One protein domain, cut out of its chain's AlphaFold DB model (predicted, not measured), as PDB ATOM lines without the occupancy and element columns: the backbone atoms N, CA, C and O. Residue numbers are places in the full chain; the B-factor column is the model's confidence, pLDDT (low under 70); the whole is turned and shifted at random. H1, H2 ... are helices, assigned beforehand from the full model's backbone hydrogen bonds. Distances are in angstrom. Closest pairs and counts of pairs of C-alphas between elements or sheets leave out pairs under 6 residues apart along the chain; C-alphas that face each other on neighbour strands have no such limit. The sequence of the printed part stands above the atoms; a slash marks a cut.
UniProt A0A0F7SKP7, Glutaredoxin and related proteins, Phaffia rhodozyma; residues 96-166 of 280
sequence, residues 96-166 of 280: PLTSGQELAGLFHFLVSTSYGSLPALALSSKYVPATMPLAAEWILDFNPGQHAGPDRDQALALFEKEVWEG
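AT A GLANCE: This is residues 96 to 166 of the 280 residues of the protein "Glutaredoxin and related proteins" of Phaffia rhodozyma (UniProt A0A0F7SKP7). Two long helices, H1 and H4, pack on each other at a steep angle, and the short helix H3 packs on H1. The short helix H2 touches no helix, and residues 123 to 132, from its last residue into the loop after it, stick out at one end of the domain, with the beginning of H4 at the other. The printed part has 71 residues with four named helices, H1, H2, H3 and H4 in chain order, and no named strand; its class is all helix. It is compact, with a radius of gyration of the C-alphas of 12.4 A and spans of 35 by 24 by 20 A.

HOW THE PARTS SIT: H1, residues 99 to 112, touches H4, residues 150 to 165, at a steep tilt of 57 degrees, the same way; their closest C-alphas, those of Ala 104 and Glu 160, are 5.5 A apart. H1 also touches H3, residues 136 to 139, with the closest C-alphas, those of Gly 105 and Ile 139, 4.9 A apart. H2, residues 120 to 123, is close to H3 but not clearly touching it: the closest C-alphas, those of Ala 122 and Trp 138, are 8.0 A apart. H2 is apart from H1 and H4, and H3 is apart from H4. In H1 and H4 every O i to N i+4 pair is within hydrogen-bond range; H2 and H3 are too short for such a pair.

IN THESE COORDINATES: H1 begins at C-alpha 99, (513.830, 339.801, 570.600), and is 19.6 A long. H2 and H3 measure 4.8 A and 5.5 A. H4, 22.1 A long, ends at C-alpha 165, (523.470, 341.351, 584.741).

THE WHOLE: The two C-alphas farthest apart, those of Lys 126 and Pro 150, are 34.8 A apart. The printed part has no cut. The link from H2 to H3, 12 residues, is long. The mean pLDDT of the printed part is 79.3; residues 113 to 116, 120 to 131 and 147 to 148 are under 70.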
ATOM      1  N   PRO A  96     519.160 334.914 562.564       81.69
ATOM      2  CA  PRO A  96     518.021 335.450 563.290       81.69
ATOM      3  C   PRO A  96     518.342 335.493 564.786       81.69
ATOM      4  O   PRO A  96     518.708 334.475 565.372       81.69
ATOM      5  N   LEU A  97     518.188 336.668 565.391       88.75
ATOM      6  CA  LEU A  97     518.230 336.858 566.839       88.75
ATOM      7  C   LEU A  97     516.814 336.771 567.415       88.75
ATOM      8  O   LEU A  97     515.836 337.116 566.745       88.75
ATOM      9  N   THR A  98     516.692 336.328 568.665       91.69
ATOM     10  CA  THR A  98     515.449 336.513 569.429       91.69
ATOM     11  C   THR A  98     515.279 337.989 569.800       91.69
ATOM     12  O   THR A  98     516.247 338.746 569.817       91.69
ATOM     13  N   SER A  99     514.063 338.417 570.158       91.31
ATOM     14  CA  SER A  99     513.830 339.801 570.600       91.31
ATOM     15  C   SER A  99     514.661 340.184 571.829       91.31
ATOM     16  O   SER A  99     515.117 341.318 571.914       91.31
ATOM     17  N   GLY A 100     514.900 339.244 572.754       92.81
ATOM     18  CA  GLY A 100     515.754 339.462 573.927       92.81
ATOM     19  C   GLY A 100     517.224 339.665 573.553       92.81
ATOM     20  O   GLY A 100     517.834 340.645 573.971       92.81
ATOM     21  N   GLN A 101     517.757 338.813 572.672       93.88
ATOM     22  CA  GLN A 101     519.125 338.925 572.148       93.88
ATOM     23  C   GLN A 101     519.328 340.202 571.333       93.88
ATOM     24  O   GLN A 101     520.357 340.863 571.449       93.88
ATOM     25  N   GLU A 102     518.345 340.556 570.509       92.69
ATOM     26  CA  GLU A 102     518.366 341.778 569.719       92.69
ATOM     27  C   GLU A 102     518.350 343.019 570.620       92.69
ATOM     28  O   GLU A 102     519.141 343.940 570.425       92.69
ATOM     29  N   LEU A 103     517.490 343.028 571.643       94.75
ATOM     30  CA  LEU A 103     517.413 344.120 572.604       94.75
ATOM     31  C   LEU A 103     518.707 344.240 573.423       94.75
ATOM     32  O   LEU A 103     519.218 345.346 573.582       94.75
ATOM     33  N   ALA A 104     519.266 343.120 573.890       94.69
ATOM     34  CA  ALA A 104     520.541 343.091 574.602       94.69
ATOM     35  C   ALA A 104     521.686 343.616 573.725       94.69
ATOM     36  O   ALA A 104     522.434 344.491 574.151       94.69
ATOM     37  N   GLY A 105     521.771 343.155 572.474       92.56
ATOM     38  CA  GLY A 105     522.743 343.651 571.500       92.56
ATOM     39  C   GLY A 105     522.606 345.152 571.270       92.56
ATOM     40  O   GLY A 105     523.597 345.876 571.268       92.56
ATOM     41  N   LEU A 106     521.374 345.647 571.141       92.44
ATOM     42  CA  LEU A 106     521.120 347.073 570.984       92.44
ATOM     43  C   LEU A 106     521.613 347.873 572.198       92.44
ATOM     44  O   LEU A 106     522.304 348.870 572.014       92.44
ATOM     45  N   PHE A 107     521.315 347.454 573.430       93.12
ATOM     46  CA  PHE A 107     521.816 348.161 574.613       93.12
ATOM     47  C   PHE A 107     523.331 348.072 574.761       93.12
ATOM     48  O   PHE A 107     523.954 349.098 575.029       93.12
ATOM     49  N   HIS A 108     523.920 346.900 574.527       92.00
ATOM     50  CA  HIS A 108     525.369 346.735 574.506       92.00
ATOM     51  C   HIS A 108     526.010 347.711 573.516       92.00
ATOM     52  O   HIS A 108     526.904 348.464 573.885       92.00
ATOM     53  N   PHE A 109     525.495 347.785 572.285       89.88
ATOM     54  CA  PHE A 109     525.950 348.738 571.275       89.88
ATOM     55  C   PHE A 109     525.833 350.192 571.755       89.88
ATOM     56  O   PHE A 109     526.757 350.986 571.577       89.88
ATOM     57  N   LEU A 110     524.705 350.559 572.370       88.25
ATOM     58  CA  LEU A 110     524.460 351.919 572.860       88.25
ATOM     59  C   LEU A 110     525.397 352.317 574.009       88.25
ATOM     60  O   LEU A 110     525.682 353.504 574.162       88.25
ATOM     61  N   VAL A 111     525.876 351.346 574.790       86.25
ATOM     62  CA  VAL A 111     526.857 351.546 575.867       86.25
ATOM     63  C   VAL A 111     528.291 351.530 575.329       86.25
ATOM     64  O   VAL A 111     529.112 352.346 575.748       86.25
ATOM     65  N   SER A 112     528.604 350.615 574.410       81.69
ATOM     66  CA  SER A 112     529.969 350.344 573.949       81.69
ATOM     67  C   SER A 112     530.440 351.295 572.852       81.69
ATOM     68  O   SER A 112     531.638 351.580 572.748       81.69
ATOM     69  N   THR A 113     529.526 351.824 572.034       68.69
ATOM     70  CA  THR A 113     529.907 352.710 570.935       68.69
ATOM     71  C   THR A 113     530.034 354.162 571.373       68.69
ATOM     72  O   THR A 113     529.091 354.831 571.786       68.69
ATOM     73  N   SER A 114     531.227 354.709 571.158       57.81
ATOM     74  CA  SER A 114     531.511 356.142 571.282       57.81
ATOM     75  C   SER A 114     530.869 356.988 570.174       57.81
ATOM     76  O   SER A 114     530.915 358.214 570.237       57.81
ATOM     77  N   TYR A 115     530.269 356.353 569.159       54.16
ATOM     78  CA  TYR A 115     529.706 357.025 567.987       54.16
ATOM     79  C   TYR A 115     528.382 357.746 568.255       54.16
ATOM     80  O   TYR A 115     527.957 358.540 567.422       54.16
ATOM     81  N   GLY A 116     527.728 357.517 569.398       62.69
ATOM     82  CA  GLY A 116     526.508 358.243 569.774       62.69
ATOM     83  C   GLY A 116     525.292 357.993 568.869       62.69
ATOM     84  O   GLY A 116     524.236 358.568 569.123       62.69
ATOM     85  N   SER A 117     525.407 357.133 567.849       73.56
ATOM     86  CA  SER A 117     524.329 356.768 566.927       73.56
ATOM     87  C   SER A 117     524.534 355.382 566.311       73.56
ATOM     88  O   SER A 117     525.671 354.933 566.145       73.56
ATOM     89  N   LEU A 118     523.442 354.735 565.902       73.44
ATOM     90  CA  LEU A 118     523.484 353.548 565.044       73.44
ATOM     91  C   LEU A 118     524.268 353.823 563.742       73.44
ATOM     92  O   LEU A 118     524.362 354.975 563.303       73.44
ATOM     93  N   PRO A 119     524.833 352.792 563.086       71.50
ATOM     94  CA  PRO A 119     525.541 352.980 561.827       71.50
ATOM     95  C   PRO A 119     524.644 353.586 560.742       71.50
ATOM     96  O   PRO A 119     523.459 353.276 560.663       71.50
ATOM     97  N   ALA A 120     525.215 354.393 559.841       62.62
ATOM     98  CA  ALA A 120     524.466 355.102 558.792       62.62
ATOM     99  C   ALA A 120     523.569 354.191 557.922       62.62
ATOM    100  O   ALA A 120     522.522 354.625 557.445       62.62
ATOM    101  N   LEU A 121     523.951 352.920 557.749       56.75
ATOM    102  CA  LEU A 121     523.146 351.917 557.041       56.75
ATOM    103  C   LEU A 121     521.855 351.549 557.786       56.75
ATOM    104  O   LEU A 121     520.834 351.335 557.139       56.75
ATOM    105  N   ALA A 122     521.881 351.536 559.120       59.53
ATOM    106  CA  ALA A 122     520.699 351.348 559.958       59.53
ATOM    107  C   ALA A 122     519.838 352.624 560.038       59.53
ATOM    108  O   ALA A 122     518.629 352.540 560.220       59.53
ATOM    109  N   LEU A 123     520.451 353.804 559.865       57.03
ATOM    110  CA  LEU A 123     519.779 355.110 559.936       57.03
ATOM    111  C   LEU A 123     519.027 355.514 558.672       57.03
ATOM    112  O   LEU A 123     518.177 356.404 558.707       57.03
ATOM    113  N   SER A 124     519.326 354.882 557.541       56.06
ATOM    114  CA  SER A 124     518.558 355.099 556.326       56.06
ATOM    115  C   SER A 124     517.194 354.430 556.496       56.06
ATOM    116  O   SER A 124     517.047 353.235 556.245       56.06
ATOM    117  N   SER A 125     516.179 355.202 556.906       49.19
ATOM    118  CA  SER A 125     514.783 354.749 557.095       49.19
ATOM    119  C   SER A 125     514.173 354.073 555.857       49.19
ATOM    120  O   SER A 125     513.139 353.414 555.933       49.19
ATOM    121  N   LYS A 126     514.855 354.178 554.710       50.84
ATOM    122  CA  LYS A 126     514.571 353.448 553.477       50.84
ATOM    123  C   LYS A 126     514.849 351.935 553.570       50.84
ATOM    124  O   LYS A 126     514.308 351.200 552.750       50.84
ATOM    125  N   TYR A 127     515.670 351.468 554.517       49.59
ATOM    126  CA  TYR A 127     516.188 350.091 554.542       49.59
ATOM    127  C   TYR A 127     515.909 349.290 555.821       49.59
ATOM    128  O   TYR A 127     516.064 348.072 555.785       49.59
ATOM    129  N   VAL A 128     515.447 349.909 556.911       55.06
ATOM    130  CA  VAL A 128     515.029 349.174 558.119       55.06
ATOM    131  C   VAL A 128     513.620 349.606 558.511       55.06
ATOM    132  O   VAL A 128     513.452 350.530 559.307       55.06
ATOM    133  N   PRO A 129     512.570 348.993 557.939       62.16
ATOM    134  CA  PRO A 129     511.237 349.187 558.482       62.16
ATOM    135  C   PRO A 129     511.234 348.704 559.937       62.16
ATOM    136  O   PRO A 129     511.861 347.697 560.255       62.16
ATOM    137  N   ALA A 130     510.505 349.392 560.815       62.59
ATOM    138  CA  ALA A 130     510.391 349.061 562.243       62.59
ATOM    139  C   ALA A 130     510.011 347.594 562.527       62.59
ATOM    140  O   ALA A 130     510.210 347.097 563.631       62.59
ATOM    141  N   THR A 131     509.457 346.911 561.524       66.88
ATOM    142  CA  THR A 131     509.050 345.506 561.522       66.88
ATOM    143  C   THR A 131     510.195 344.518 561.278       66.88
ATOM    144  O   THR A 131     509.999 343.321 561.475       66.88
ATOM    145  N   MET A 132     511.370 344.982 560.848       76.62
ATOM    146  CA  MET A 132     512.513 344.134 560.519       76.62
ATOM    147  C   MET A 132     513.479 344.020 561.710       76.62
ATOM    148  O   MET A 132     513.829 345.045 562.301       76.62
ATOM    149  N   PRO A 133     513.932 342.800 562.057       81.38
ATOM    150  CA  PRO A 133     515.010 342.605 563.020       81.38
ATOM    151  C   PRO A 133     516.299 343.300 562.576       81.38
ATOM    152  O   PRO A 133     516.661 343.258 561.397       81.38
ATOM    153  N   LEU A 134     517.009 343.904 563.523       82.62
ATOM    154  CA  LEU A 134     518.356 344.412 563.318       82.62
ATOM    155  C   LEU A 134     519.298 343.249 562.993       82.62
ATOM    156  O   LEU A 134     519.229 342.173 563.592       82.62
ATOM    157  N   ALA A 135     520.204 343.471 562.042       81.44
ATOM    158  CA  ALA A 135     521.223 342.484 561.723       81.44
ATOM    159  C   ALA A 135     522.183 342.321 562.909       81.44
ATOM    160  O   ALA A 135     522.664 343.312 563.463       81.44
ATOM    161  N   ALA A 136     522.513 341.074 563.254       84.44
ATOM    162  CA  ALA A 136     523.430 340.759 564.350       84.44
ATOM    163  C   ALA A 136     524.773 341.502 564.230       84.44
ATOM    164  O   ALA A 136     525.324 341.964 565.218       84.44
ATOM    165  N   GLU A 137     525.261 341.701 563.009       79.38
ATOM    166  CA  GLU A 137     526.524 342.390 562.724       79.38
ATOM    167  C   GLU A 137     526.530 343.882 563.071       79.38
ATOM    168  O   GLU A 137     527.595 344.494 563.145       79.38
ATOM    169  N   TRP A 138     525.354 344.491 563.225       80.00
ATOM    170  CA  TRP A 138     525.245 345.904 563.572       80.00
ATOM    171  C   TRP A 138     525.319 346.130 565.077       80.00
ATOM    172  O   TRP A 138     525.782 347.186 565.500       80.00
ATOM    173  N   ILE A 139     524.855 345.156 565.858       84.75
ATOM    174  CA  ILE A 139     524.629 345.297 567.300       84.75
ATOM    175  C   ILE A 139     525.506 344.377 568.155       84.75
ATOM    176  O   ILE A 139     525.678 344.644 569.338       84.75
ATOM    177  N   LEU A 140     526.087 343.325 567.574       86.31
ATOM    178  CA  LEU A 140     527.053 342.454 568.240       86.31
ATOM    179  C   LEU A 140     528.481 342.831 567.836       86.31
ATOM    180  O   LEU A 140     528.763 343.160 566.681       86.31
ATOM    181  N   ASP A 141     529.400 342.740 568.788       81.50
ATOM    182  CA  ASP A 141     530.838 342.916 568.580       81.50
ATOM    183  C   ASP A 141     531.507 341.635 568.034       81.50
ATOM    184  O   ASP A 141     532.481 341.698 567.267       81.50
ATOM    185  N   PHE A 142     530.934 340.464 568.325       82.12
ATOM    186  CA  PHE A 142     531.333 339.168 567.773       82.12
ATOM    187  C   PHE A 142     530.466 338.725 566.583       82.12
ATOM    188  O   PHE A 142     529.354 339.199 566.363       82.12
ATOM    189  N   ASN A 143     530.986 337.787 565.782       81.38
ATOM    190  CA  ASN A 143     530.237 337.199 564.671       81.38
ATOM    191  C   ASN A 143     529.611 335.862 565.110       81.38
ATOM    192  O   ASN A 143     530.341 334.871 565.210       81.38
ATOM    193  N   PRO A 144     528.282 335.780 565.311       79.50
ATOM    194  CA  PRO A 144     527.637 334.536 565.726       79.50
ATOM    195  C   PRO A 144     527.718 333.435 564.659       79.50
ATOM    196  O   PRO A 144     527.547 332.267 564.984       79.50
ATOM    197  N   GLY A 145     528.015 333.774 563.400       75.00
ATOM    198  CA  GLY A 145     528.174 332.815 562.304       75.00
ATOM    199  C   GLY A 145     529.476 332.022 562.347       75.00
ATOM    200  O   GLY A 145     529.613 331.044 561.618       75.00
ATOM    201  N   GLN A 146     530.423 332.419 563.202       71.88
ATOM    202  CA  GLN A 146     531.636 331.635 563.455       71.88
ATOM    203  C   GLN A 146     531.356 330.384 564.299       71.88
ATOM    204  O   GLN A 146     532.158 329.453 564.288       71.88
ATOM    205  N   HIS A 147     530.211 330.341 564.987       66.69
ATOM    206  CA  HIS A 147     529.764 329.207 565.785       66.69
ATOM    207  C   HIS A 147     528.545 328.552 565.121       66.69
ATOM    208  O   HIS A 147     527.650 329.232 564.620       66.69
ATOM    209  N   ALA A 148     528.496 327.219 565.110       67.19
ATOM    210  CA  ALA A 148     527.377 326.463 564.553       67.19
ATOM    211  C   ALA A 148     526.619 325.721 565.661       67.19
ATOM    212  O   ALA A 148     527.224 325.156 566.567       67.19
ATOM    213  N   GLY A 149     525.288 325.680 565.556       70.56
ATOM    214  CA  GLY A 149     524.450 324.861 566.434       70.56
ATOM    215  C   GLY A 149     524.476 325.301 567.913       70.56
ATOM    216  O   GLY A 149     524.434 326.504 568.173       70.56
ATOM    217  N   PRO A 150     524.526 324.359 568.877       76.19
ATOM    218  CA  PRO A 150     524.394 324.642 570.313       76.19
ATOM    219  C   PRO A 150     525.387 325.671 570.862       76.19
ATOM    220  O   PRO A 150     525.027 326.453 571.738       76.19
ATOM    221  N   ASP A 151     526.605 325.714 570.321       82.88
ATOM    222  CA  ASP A 151     527.651 326.638 570.771       82.88
ATOM    223  C   ASP A 151     527.278 328.097 570.490       82.88
ATOM    224  O   ASP A 151     527.545 328.986 571.298       82.88
ATOM    225  N   ARG A 152     526.604 328.351 569.359       85.69
ATOM    226  CA  ARG A 152     526.099 329.683 569.011       85.69
ATOM    227  C   ARG A 152     524.995 330.108 569.967       85.69
ATOM    228  O   ARG A 152     525.011 331.230 570.465       85.69
ATOM    229  N   ASP A 153     524.034 329.223 570.203       86.56
ATOM    230  CA  ASP A 153     522.878 329.533 571.041       86.56
ATOM    231  C   ASP A 153     523.320 329.747 572.501       86.56
ATOM    232  O   ASP A 153     522.831 330.655 573.172       86.56
ATOM    233  N   GLN A 154     524.322 328.989 572.962       88.00
ATOM    234  CA  GLN A 154     524.965 329.201 574.254       88.00
ATOM    235  C   GLN A 154     525.722 330.533 574.314       88.00
ATOM    236  O   GLN A 154     525.577 331.255 575.298       88.00
ATOM    237  N   ALA A 155     526.498 330.882 573.284       88.25
ATOM    238  CA  ALA A 155     527.209 332.158 573.229       88.25
ATOM    239  C   ALA A 155     526.240 333.350 573.278       88.25
ATOM    240  O   ALA A 155     526.452 334.280 574.049       88.25
ATOM    241  N   LEU A 156     525.137 333.291 572.523       91.56
ATOM    242  CA  LEU A 156     524.104 334.329 572.536       91.56
ATOM    243  C   LEU A 156     523.381 334.417 573.886       91.56
ATOM    244  O   LEU A 156     523.113 335.518 574.354       91.56
ATOM    245  N   ALA A 157     523.084 333.282 574.524       91.94
ATOM    246  CA  ALA A 157     522.453 333.264 575.845       91.94
ATOM    247  C   ALA A 157     523.379 333.812 576.944       91.94
ATOM    248  O   ALA A 157     522.923 334.509 577.849       91.94
ATOM    249  N   LEU A 158     524.679 333.505 576.873       91.56
ATOM    250  CA  LEU A 158     525.681 334.063 577.781       91.56
ATOM    251  C   LEU A 158     525.835 335.566 577.569       91.56
ATOM    252  O   LEU A 158     525.779 336.308 578.541       91.56
ATOM    253  N   PHE A 159     525.937 336.005 576.316       93.12
ATOM    254  CA  PHE A 159     525.986 337.420 575.964       93.12
ATOM    255  C   PHE A 159     524.767 338.181 576.501       93.12
ATOM    256  O   PHE A 159     524.915 339.175 577.206       93.12
ATOM    257  N   GLU A 160     523.554 337.687 576.231       95.06
ATOM    258  CA  GLU A 160     522.318 338.303 576.718       95.06
ATOM    259  C   GLU A 160     522.324 338.424 578.250       95.06
ATOM    260  O   GLU A 160     522.023 339.481 578.805       95.06
ATOM    261  N   LYS A 161     522.739 337.358 578.941       94.69
ATOM    262  CA  LYS A 161     522.872 337.356 580.397       94.69
ATOM    263  C   LYS A 161     523.896 338.384 580.889       94.69
ATOM    264  O   LYS A 161     523.611 339.098 581.846       94.69
ATOM    265  N   GLU A 162     525.065 338.470 580.264       93.44
ATOM    266  CA  GLU A 162     526.124 339.416 580.639       93.44
ATOM    267  C   GLU A 162     525.666 340.870 580.495       93.44
ATOM    268  O   GLU A 162     525.898 341.680 581.397       93.44
ATOM    269  N   VAL A 163     524.939 341.187 579.422       94.56
ATOM    270  CA  VAL A 163     524.354 342.517 579.220       94.56
ATOM    271  C   VAL A 163     523.347 342.841 580.325       94.56
ATOM    272  O   VAL A 163     523.417 343.912 580.933       94.56
ATOM    273  N   TRP A 164     522.430 341.921 580.634       95.00
ATOM    274  CA  TRP A 164     521.371 342.157 581.619       95.00
ATOM    275  C   TRP A 164     521.822 342.096 583.077       95.00
ATOM    276  O   TRP A 164     521.183 342.697 583.938       95.00
ATOM    277  N   GLU A 165     522.910 341.399 583.387       92.75
ATOM    278  CA  GLU A 165     523.470 341.351 584.741       92.75
ATOM    279  C   GLU A 165     524.569 342.405 584.964       92.75
ATOM    280  O   GLU A 165     524.876 342.742 586.114       92.75
ATOM    281  N   GLY A 166     525.128 342.948 583.880       90.62
ATOM    282  CA  GLY A 166     526.186 343.950 583.875       90.62
ATOM    283  C   GLY A 166     525.707 345.312 583.380       90.62
ATOM    284  O   GLY A 166     525.224 346.129 584.163       90.62
TER     285      GLY A 166